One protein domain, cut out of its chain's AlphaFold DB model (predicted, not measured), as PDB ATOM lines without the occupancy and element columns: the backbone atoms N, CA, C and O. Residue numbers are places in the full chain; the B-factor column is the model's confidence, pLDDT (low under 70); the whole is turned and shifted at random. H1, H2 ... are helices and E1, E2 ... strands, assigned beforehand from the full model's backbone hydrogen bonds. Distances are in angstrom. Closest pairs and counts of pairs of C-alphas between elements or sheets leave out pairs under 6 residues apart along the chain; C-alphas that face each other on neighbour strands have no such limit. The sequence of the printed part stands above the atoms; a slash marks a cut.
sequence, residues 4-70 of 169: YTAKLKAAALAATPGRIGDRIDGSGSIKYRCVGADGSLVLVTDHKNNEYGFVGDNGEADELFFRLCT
ATOM      1  N   TYR A   4     -47.237 -50.818  46.735       70.19
ATOM      2  CA  TYR A   4     -46.551 -50.497  45.484       70.19
ATOM      3  C   TYR A   4     -47.044 -51.328  44.294       70.19
ATOM      4  O   TYR A   4     -47.347 -50.753  43.249       70.19
ATOM      5  N   THR A   5     -47.243 -52.641  44.450       77.25
ATOM      6  CA  THR A   5     -47.746 -53.498  43.357       77.25
ATOM      7  C   THR A   5     -49.187 -53.171  42.964       77.25
ATOM      8  O   THR A   5     -49.530 -53.225  41.784       77.25
ATOM      9  N   ALA A   6     -50.035 -52.775  43.917       82.19
ATOM     10  CA  ALA A   6     -51.403 -52.348  43.616       82.19
ATOM     11  C   ALA A   6     -51.444 -51.037  42.807       82.19
ATOM     12  O   ALA A   6     -52.188 -50.935  41.831       82.19
ATOM     13  N   LYS A   7     -50.610 -50.054  43.176       83.81
ATOM     14  CA  LYS A   7     -50.490 -48.781  42.448       83.81
ATOM     15  C   LYS A   7     -49.898 -48.976  41.056       83.81
ATOM     16  O   LYS A   7     -50.433 -48.430  40.096       83.81
ATOM     17  N   LEU A   8     -48.847 -49.789  40.944       86.44
ATOM     18  CA  LEU A   8     -48.231 -50.114  39.660       86.44
ATOM     19  C   LEU A   8     -49.222 -50.824  38.731       86.44
ATOM     20  O   LEU A   8     -49.312 -50.474  37.562       86.44
ATOM     21  N   LYS A   9     -50.025 -51.758  39.258       87.25
ATOM     22  CA  LYS A   9     -51.084 -52.429  38.492       87.25
ATOM     23  C   LYS A   9     -52.136 -51.449  37.972       87.25
ATOM     24  O   LYS A   9     -52.507 -51.530  36.808       87.25
ATOM     25  N   ALA A  10     -52.627 -50.545  38.820       89.62
ATOM     26  CA  ALA A  10     -53.611 -49.547  38.404       89.62
ATOM     27  C   ALA A  10     -53.049 -48.622  37.311       89.62
ATOM     28  O   ALA A  10     -53.721 -48.381  36.315       89.62
ATOM     29  N   ALA A  11     -51.799 -48.174  37.465       87.75
ATOM     30  CA  ALA A  11     -51.128 -47.351  36.465       87.75
ATOM     31  C   ALA A  11     -50.878 -48.114  35.152       87.75
ATOM     32  O   ALA A  11     -51.115 -47.567  34.083       87.75
ATOM     33  N   ALA A  12     -50.486 -49.390  35.218       86.25
ATOM     34  CA  ALA A  12     -50.294 -50.234  34.038       86.25
ATOM     35  C   ALA A  12     -51.587 -50.440  33.232       86.25
ATOM     36  O   ALA A  12     -51.534 -50.532  32.014       86.25
ATOM     37  N   LEU A  13     -52.742 -50.518  33.904       88.06
ATOM     38  CA  LEU A  13     -54.050 -50.651  33.250       88.06
ATOM     39  C   LEU A  13     -54.523 -49.353  32.582       88.06
ATOM     40  O   LEU A  13     -55.304 -49.418  31.639       88.06
ATOM     41  N   ALA A  14     -54.097 -48.200  33.099       86.81
ATOM     42  CA  ALA A  14     -54.459 -46.886  32.574       86.81
ATOM     43  C   ALA A  14     -53.504 -46.393  31.473       86.81
ATOM     44  O   ALA A  14     -53.873 -45.519  30.696       86.81
ATOM     45  N   ALA A  15     -52.284 -46.930  31.425       85.12
ATOM     46  CA  ALA A  15     -51.275 -46.563  30.443       85.12
ATOM     47  C   ALA A  15     -51.579 -47.127  29.048       85.12
ATOM     48  O   ALA A  15     -52.210 -48.175  28.884       85.12
ATOM     49  N   THR A  16     -51.047 -46.450  28.040       83.69
ATOM     50  CA  THR A  16     -51.102 -46.858  26.643       83.69
ATOM     51  C   THR A  16     -50.396 -48.219  26.448       83.69
ATOM     52  O   THR A  16     -49.247 -48.381  26.884       83.69
ATOM     53  N   PRO A  17     -51.033 -49.222  25.800       77.19
ATOM     54  CA  PRO A  17     -50.458 -50.562  25.653       77.19
ATOM     55  C   PRO A  17     -49.208 -50.587  24.769       77.19
ATOM     56  O   PRO A  17     -49.271 -50.156  23.628       77.19
ATOM     57  N   GLY A  18     -48.108 -51.188  25.245       65.25
ATOM     58  CA  GLY A  18     -46.857 -51.392  24.489       65.25
ATOM     59  C   GLY A  18     -46.102 -50.097  24.156       65.25
ATOM     60  O   GLY A  18     -46.663 -49.014  24.206       65.25
ATOM     61  N   ARG A  19     -44.793 -50.175  23.876       64.12
ATOM     62  CA  ARG A  19     -43.981 -48.997  23.517       64.12
ATOM     63  C   ARG A  19     -42.980 -49.347  22.423       64.12
ATOM     64  O   ARG A  19     -42.191 -50.273  22.600       64.12
ATOM     65  N   ILE A  20     -42.991 -48.592  21.331       58.19
ATOM     66  CA  ILE A  20     -42.017 -48.681  20.241       58.19
ATOM     67  C   ILE A  20     -41.382 -47.299  20.093       58.19
ATOM     68  O   ILE A  20     -42.070 -46.323  19.795       58.19
ATOM     69  N   GLY A  21     -40.082 -47.205  20.364       54.31
ATOM     70  CA  GLY A  21     -39.314 -45.976  20.186       54.31
ATOM     71  C   GLY A  21     -38.627 -45.962  18.829       54.31
ATOM     72  O   GLY A  21     -37.954 -46.934  18.489       54.31
ATOM     73  N   ASP A  22     -38.758 -44.863  18.088       57.34
ATOM     74  CA  ASP A  22     -37.957 -44.609  16.890       57.34
ATOM     75  C   ASP A  22     -36.947 -43.484  17.162       57.34
ATOM     76  O   ASP A  22     -37.300 -42.412  17.677       57.34
ATOM     77  N   ARG A  23     -35.672 -43.745  16.854       56.56
ATOM     78  CA  ARG A  23     -34.587 -42.765  16.967       56.56
ATOM     79  C   ARG A  23     -34.388 -42.137  15.596       56.56
ATOM     80  O   ARG A  23     -33.834 -42.754  14.695       56.56
ATOM     81  N   ILE A  24     -34.792 -40.878  15.463       59.50
ATOM     82  CA  ILE A  24     -34.625 -40.137  14.214       59.50
ATOM     83  C   ILE A  24     -33.212 -39.538  14.195       59.50
ATOM     84  O   ILE A  24     -32.988 -38.415  14.651       59.50
ATOM     85  N   ASP A  25     -32.239 -40.302  13.696       56.50
ATOM     86  CA  ASP A  25     -30.874 -39.815  13.477       56.50
ATOM     87  C   ASP A  25     -30.820 -38.888  12.245       56.50
ATOM     88  O   ASP A  25     -31.364 -39.199  11.187       56.50
ATOM     89  N   GLY A  26     -30.157 -37.728  12.370       56.69
ATOM     90  CA  GLY A  26     -29.870 -36.827  11.237       56.69
ATOM     91  C   GLY A  26     -30.310 -35.366  11.389       56.69
ATOM     92  O   GLY A  26     -29.935 -34.536  10.563       56.69
ATOM     93  N   SER A  27     -31.042 -35.003  12.446       54.12
ATOM     94  CA  SER A  27     -31.259 -33.595  12.808       54.12
ATOM     95  C   SER A  27     -30.411 -33.267  14.032       54.12
ATOM     96  O   SER A  27     -30.428 -34.034  14.985       54.12
ATOM     97  N   GLY A  28     -29.666 -32.157  14.036       54.84
ATOM     98  CA  GLY A  28     -28.807 -31.721  15.156       54.84
ATOM     99  C   GLY A  28     -29.537 -31.412  16.478       54.84
ATOM    100  O   GLY A  28     -29.001 -30.711  17.328       54.84
ATOM    101  N   SER A  29     -30.760 -31.912  16.653       56.34
ATOM    102  CA  SER A  29     -31.561 -31.890  17.870       56.34
ATOM    103  C   SER A  29     -32.110 -33.298  18.102       56.34
ATOM    104  O   SER A  29     -32.605 -33.925  17.165       56.34
ATOM    105  N   ILE A  30     -32.029 -33.803  19.337       54.50
ATOM    106  CA  ILE A  30     -32.592 -35.112  19.696       54.50
ATOM    107  C   ILE A  30     -34.096 -35.063  19.417       54.50
ATOM    108  O   ILE A  30     -34.805 -34.255  20.014       54.50
ATOM    109  N   LYS A  31     -34.564 -35.909  18.495       65.00
ATOM    110  CA  LYS A  31     -35.982 -36.147  18.240       65.00
ATOM    111  C   LYS A  31     -36.272 -37.610  18.489       65.00
ATOM    112  O   LYS A  31     -35.761 -38.470  17.774       65.00
ATOM    113  N   TYR A  32     -37.076 -37.887  19.504       69.38
ATOM    114  CA  TYR A  32     -37.598 -39.226  19.733       69.38
ATOM    115  C   TYR A  32     -39.119 -39.168  19.782       69.38
ATOM    116  O   TYR A  32     -39.711 -38.208  20.289       69.38
ATOM    117  N   ARG A  33     -39.745 -40.212  19.244       75.75
ATOM    118  CA  ARG A  33     -41.166 -40.491  19.424       75.75
ATOM    119  C   ARG A  33     -41.292 -41.918  19.920       75.75
ATOM    120  O   ARG A  33     -40.724 -42.832  19.327       75.75
ATOM    121  N   CYS A  34     -42.013 -42.080  21.016       77.31
ATOM    122  CA  CYS A  34     -42.444 -43.377  21.504       77.31
ATOM    123  C   CYS A  34     -43.935 -43.498  21.217       77.31
ATOM    124  O   CYS A  34     -44.711 -42.634  21.635       77.31
ATOM    125  N   VAL A  35     -44.312 -44.553  20.503       79.88
ATOM    126  CA  VAL A  35     -45.710 -44.877  20.218       79.88
ATOM    127  C   VAL A  35     -46.151 -46.102  21.004       79.88
ATOM    128  O   VAL A  35     -45.341 -46.990  21.280       79.88
ATOM    129  N   GLY A  36     -47.433 -46.144  21.345       74.25
ATOM    130  CA  GLY A  36     -48.138 -47.332  21.784       74.25
ATOM    131  C   GLY A  36     -48.064 -48.445  20.742       74.25
ATOM    132  O   GLY A  36     -47.863 -48.198  19.552       74.25
ATOM    133  N   ALA A  37     -48.270 -49.689  21.161       74.88
ATOM    134  CA  ALA A  37     -48.496 -50.821  20.261       74.88
ATOM    135  C   ALA A  37     -49.765 -50.653  19.407       74.88
ATOM    136  O   ALA A  37     -49.867 -51.257  18.344       74.88
ATOM    137  N   ASP A  38     -50.708 -49.820  19.847       80.31
ATOM    138  CA  ASP A  38     -51.871 -49.390  19.068       80.31
ATOM    139  C   ASP A  38     -51.562 -48.232  18.094       80.31
ATOM    140  O   ASP A  38     -52.441 -47.784  17.361       80.31
ATOM    141  N   GLY A  39     -50.314 -47.754  18.064       74.94
ATOM    142  CA  GLY A  39     -49.857 -46.648  17.226       74.94
ATOM    143  C   GLY A  39     -50.138 -45.256  17.794       74.94
ATOM    144  O   GLY A  39     -49.783 -44.267  17.151       74.94
ATOM    145  N   SER A  40     -50.745 -45.148  18.981       77.38
ATOM    146  CA  SER A  40     -50.968 -43.858  19.642       77.38
ATOM    147  C   SER A  40     -49.648 -43.231  20.106       77.38
ATOM    148  O   SER A  40     -48.667 -43.922  20.367       77.38
ATOM    149  N   LEU A  41     -49.568 -41.905  20.167       79.31
ATOM    150  CA  LEU A  41     -48.335 -41.218  20.553       79.31
ATOM    151  C   LEU A  41     -48.261 -41.078  22.076       79.31
ATOM    152  O   LEU A  41     -49.168 -40.506  22.666       79.31
ATOM    153  N   VAL A  42     -47.174 -41.558  22.689       79.31
ATOM    154  CA  VAL A  42     -47.020 -41.633  24.156       79.31
ATOM    155  C   VAL A  42     -46.035 -40.598  24.685       79.31
ATOM    156  O   VAL A  42     -46.273 -39.976  25.714       79.31
ATOM    157  N   LEU A  43     -44.896 -40.419  24.012       83.62
ATOM    158  CA  LEU A  43     -43.805 -39.580  24.509       83.62
ATOM    159  C   LEU A  43     -43.063 -38.926  23.340       83.62
ATOM    160  O   LEU A  43     -42.662 -39.605  22.391       83.62
ATOM    161  N   VAL A  44     -42.867 -37.610  23.424       83.31
ATOM    162  CA  VAL A  44     -42.211 -36.786  22.402       83.31
ATOM    163  C   VAL A  44     -41.099 -35.962  23.034       83.31
ATOM    164  O   VAL A  44     -41.236 -35.450  24.142       83.31
ATOM    165  N   THR A  45     -40.007 -35.808  22.295       77.81
ATOM    166  CA  THR A  45     -39.074 -34.692  22.466       77.81
ATOM    167  C   THR A  45     -38.817 -34.087  21.095       77.81
ATOM    168  O   THR A  45     -38.240 -34.743  20.230       77.81
ATOM    169  N   ASP A  46     -39.266 -32.854  20.882       75.31
ATOM    170  CA  ASP A  46     -38.970 -32.041  19.707       75.31
ATOM    171  C   ASP A  46     -38.517 -30.646  20.139       75.31
ATOM    172  O   ASP A  46     -39.313 -29.736  20.385       75.31
ATOM    173  N   HIS A  47     -37.198 -30.461  20.161       67.81
ATOM    174  CA  HIS A  47     -36.599 -29.181  20.515       67.81
ATOM    175  C   HIS A  47     -37.022 -28.048  19.573       67.81
ATOM    176  O   HIS A  47     -37.176 -26.905  20.009       67.81
ATOM    177  N   LYS A  48     -37.245 -28.330  18.286       71.25
ATOM    178  CA  LYS A  48     -37.542 -27.285  17.300       71.25
ATOM    179  C   LYS A  48     -38.901 -26.631  17.555       71.25
ATOM    180  O   LYS A  48     -39.041 -25.438  17.308       71.25
ATOM    181  N   ASN A  49     -39.863 -27.403  18.059       74.62
ATOM    182  CA  ASN A  49     -41.220 -26.933  18.345       74.62
ATOM    183  C   ASN A  49     -41.492 -26.760  19.849       74.62
ATOM    184  O   ASN A  49     -42.606 -26.419  20.225       74.62
ATOM    185  N   ASN A  50     -40.473 -26.951  20.696       73.06
ATOM    186  CA  ASN A  50     -40.567 -26.866  22.155       73.06
ATOM    187  C   ASN A  50     -41.593 -27.846  22.771       73.06
ATOM    188  O   ASN A  50     -42.222 -27.531  23.780       73.06
ATOM    189  N   GLU A  51     -41.755 -29.026  22.167       76.38
ATOM    190  CA  GLU A  51     -42.667 -30.079  22.629       76.38
ATOM    191  C   GLU A  51     -41.882 -31.165  23.364       76.38
ATOM    192  O   GLU A  51     -41.007 -31.809  22.780       76.38
ATOM    193  N   TYR A  52     -42.191 -31.386  24.641       78.75
ATOM    194  CA  TYR A  52     -41.498 -32.370  25.468       78.75
ATOM    195  C   TYR A  52     -42.463 -33.072  26.414       78.75
ATOM    196  O   TYR A  52     -43.352 -32.438  26.979       78.75
ATOM    197  N   GLY A  53     -42.209 -34.356  26.653       82.44
ATOM    198  CA  GLY A  53     -42.848 -35.128  27.713       82.44
ATOM    199  C   GLY A  53     -43.817 -36.184  27.199       82.44
ATOM    200  O   GLY A  53     -43.756 -36.601  26.038       82.44
ATOM    201  N   PHE A  54     -44.668 -36.651  28.109       85.75
ATOM    202  CA  PHE A  54     -45.774 -37.543  27.790       85.75
ATOM    203  C   PHE A  54     -46.906 -36.731  27.166       85.75
ATOM    204  O   PHE A  54     -47.235 -35.648  27.649       85.75
ATOM    205  N   VAL A  55     -47.460 -37.220  26.063       82.25
ATOM    206  CA  VAL A  55     -48.398 -36.461  25.223       82.25
ATOM    207  C   VAL A  55     -49.670 -37.261  24.956       82.25
ATOM    208  O   VAL A  55     -49.706 -38.467  25.175       82.25
ATOM    209  N   GLY A  56     -50.708 -36.585  24.458       82.00
ATOM    210  CA  GLY A  56     -52.014 -37.191  24.189       82.00
ATOM    211  C   GLY A  56     -52.897 -37.304  25.434       82.00
ATOM    212  O   GLY A  56     -52.491 -36.944  26.539       82.00
ATOM    213  N   ASP A  57     -54.117 -37.808  25.242       84.75
ATOM    214  CA  ASP A  57     -55.157 -37.855  26.282       84.75
ATOM    215  C   ASP A  57     -54.757 -38.709  27.501       84.75
ATOM    216  O   ASP A  57     -55.225 -38.465  28.612       84.75
ATOM    217  N   ASN A  58     -53.846 -39.672  27.315       85.31
ATOM    218  CA  ASN A  58     -53.333 -40.549  28.372       85.31
ATOM    219  C   ASN A  58     -52.002 -40.073  28.981       85.31
ATOM    220  O   ASN A  58     -51.439 -40.781  29.817       85.31
ATOM    221  N   GLY A  59     -51.489 -38.895  28.603       84.62
ATOM    222  CA  GLY A  59     -50.137 -38.451  28.962       84.62
ATOM    223  C   GLY A  59     -49.831 -38.509  30.466       84.62
ATOM    224  O   GLY A  59     -48.788 -39.027  30.862       84.62
ATOM    225  N   GLU A  60     -50.763 -38.076  31.322       86.56
ATOM    226  CA  GLU A  60     -50.595 -38.148  32.785       86.56
ATOM    227  C   GLU A  60     -50.537 -39.593  33.310       86.56
ATOM    228  O   GLU A  60     -49.773 -39.906  34.228       86.56
ATOM    229  N   ALA A  61     -51.338 -40.494  32.733       88.69
ATOM    230  CA  ALA A  61     -51.360 -41.906  33.108       88.69
ATOM    231  C   ALA A  61     -50.082 -42.621  32.649       88.69
ATOM    232  O   ALA A  61     -49.497 -43.401  33.408       88.69
ATOM    233  N   ASP A  62     -49.611 -42.306  31.443       86.75
ATOM    234  CA  ASP A  62     -48.367 -42.828  30.886       86.75
ATOM    235  C   ASP A  62     -47.140 -42.362  31.682       86.75
ATOM    236  O   ASP A  62     -46.261 -43.179  31.993       86.75
ATOM    237  N   GLU A  63     -47.115 -41.090  32.093       87.31
ATOM    238  CA  GLU A  63     -46.092 -40.537  32.984       87.31
ATOM    239  C   GLU A  63     -46.116 -41.219  34.356       87.31
ATOM    240  O   GLU A  63     -45.076 -41.647  34.871       87.31
ATOM    241  N   LEU A  64     -47.304 -41.362  34.952       87.69
ATOM    242  CA  LEU A  64     -47.473 -42.016  36.246       87.69
ATOM    243  C   LEU A  64     -46.987 -43.466  36.203       87.69
ATOM    244  O   LEU A  64     -46.257 -43.889  37.101       87.69
ATOM    245  N   PHE A  65     -47.359 -44.222  35.170       90.12
ATOM    246  CA  PHE A  65     -46.904 -45.597  35.002       90.12
ATOM    247  C   PHE A  65     -45.384 -45.662  34.842       90.12
ATOM    248  O   PHE A  65     -44.733 -46.430  35.549       90.12
ATOM    249  N   PHE A  66     -44.796 -44.811  33.993       85.94
ATOM    250  CA  PHE A  66     -43.343 -44.753  33.823       85.94
ATOM    251  C   PHE A  66     -42.617 -44.450  35.142       85.94
ATOM    252  O   PHE A  66     -41.649 -45.126  35.481       85.94
ATOM    253  N   ARG A  67     -43.117 -43.490  35.926       85.62
ATOM    254  CA  ARG A  67     -42.540 -43.112  37.224       85.62
ATOM    255  C   ARG A  67     -42.660 -44.208  38.284       85.62
ATOM    256  O   ARG A  67     -41.816 -44.286  39.173       85.62
ATOM    257  N   LEU A  68     -43.706 -45.033  38.221       86.81
ATOM    258  CA  LEU A  68     -43.909 -46.147  39.151       86.81
ATOM    259  C   LEU A  68     -43.103 -47.400  38.776       86.81
ATOM    260  O   LEU A  68     -42.807 -48.200  39.666       86.81
ATOM    261  N   CYS A  69     -42.702 -47.552  37.509       87.00
ATOM    262  CA  CYS A  69     -41.806 -48.606  37.011       87.00
ATOM    263  C   CYS A  69     -40.345 -48.410  37.462       87.00
ATOM    264  O   CYS A  69     -39.417 -48.404  36.655       87.00
ATOM    265  N   THR A  70     -40.137 -48.248  38.765       86.00
ATOM    266  CA  THR A  70     -38.801 -48.233  39.372       86.00
ATOM    267  C   THR A  70     -38.154 -49.620  39.281       86.00
ATOM    268  O   THR A  70     -38.878 -50.623  39.310       86.00
TER     269      THR A  70
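This is residues 4 to 70 of the 169 residues of an uncharacterized protein of Cronobacter turicensis (strain DSM 18703 / CCUG 55852 / LMG 23827 / z3032) (UniProt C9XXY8). What shape do these atoms make? An antiparallel sheet of four strands makes one end of an elongated domain, and two helices side by side, H1 and H2, make the other. H2 only grazes the sheet, near E3 and E4. What are the parts? The printed part has 67 residues, with two named helices and four named strands in the order H1, E1, E2, E3, E4, H2; the class is mixed, and the sheet runs E1, E2, E3, E4. How large is it? It is only just compact, close to loose, with a radius of gyration of the C-alphas of 12.9 A and spans of 42 by 22 by 21 A.

How does the first helix stand? H1, residues 4 to 14, touches H2, residues 59 to 68, at a shallow tilt of 26 degrees, opposite ways; their closest C-alphas, of Ala 11 and Phe 65, are 4.8 A apart. In both helices every O i to N i+4 pair is within hydrogen-bond range. How do the strands pair? E1, residues 20 to 23, E2, residues 31 to 35, E3, residues 41 to 46, and E4, residues 51 to 54, form a meander, each strand the antiparallel neighbour of the one before. Within hydrogen-bond range are N 20 and O 35 at 2.8 A, N 34 and O 43 at 2.9 A, and N 46 and O 51 at 2.8 A. Where does H2 meet E4? Their closest C-alphas are those of Glu 63 and Phe 54, 6.0 A apart.

Where do the helices lie? H1 begins at C-alpha 4, (-46.551, -50.497, 45.484), and is 15.6 A long; H2 is 14.2 A long and ends at C-alpha 68, (-43.909, -46.147, 39.151). How long are the strands? E1 measures 10.0 A, E2 13.2 A, E3 13.1 A and E4 9.6 A.

Is anything missing or long? The printed part has no cut, and no link is long. Where is confidence low? The pLDDT is under 70 at residues 18 to 32 and residue 47.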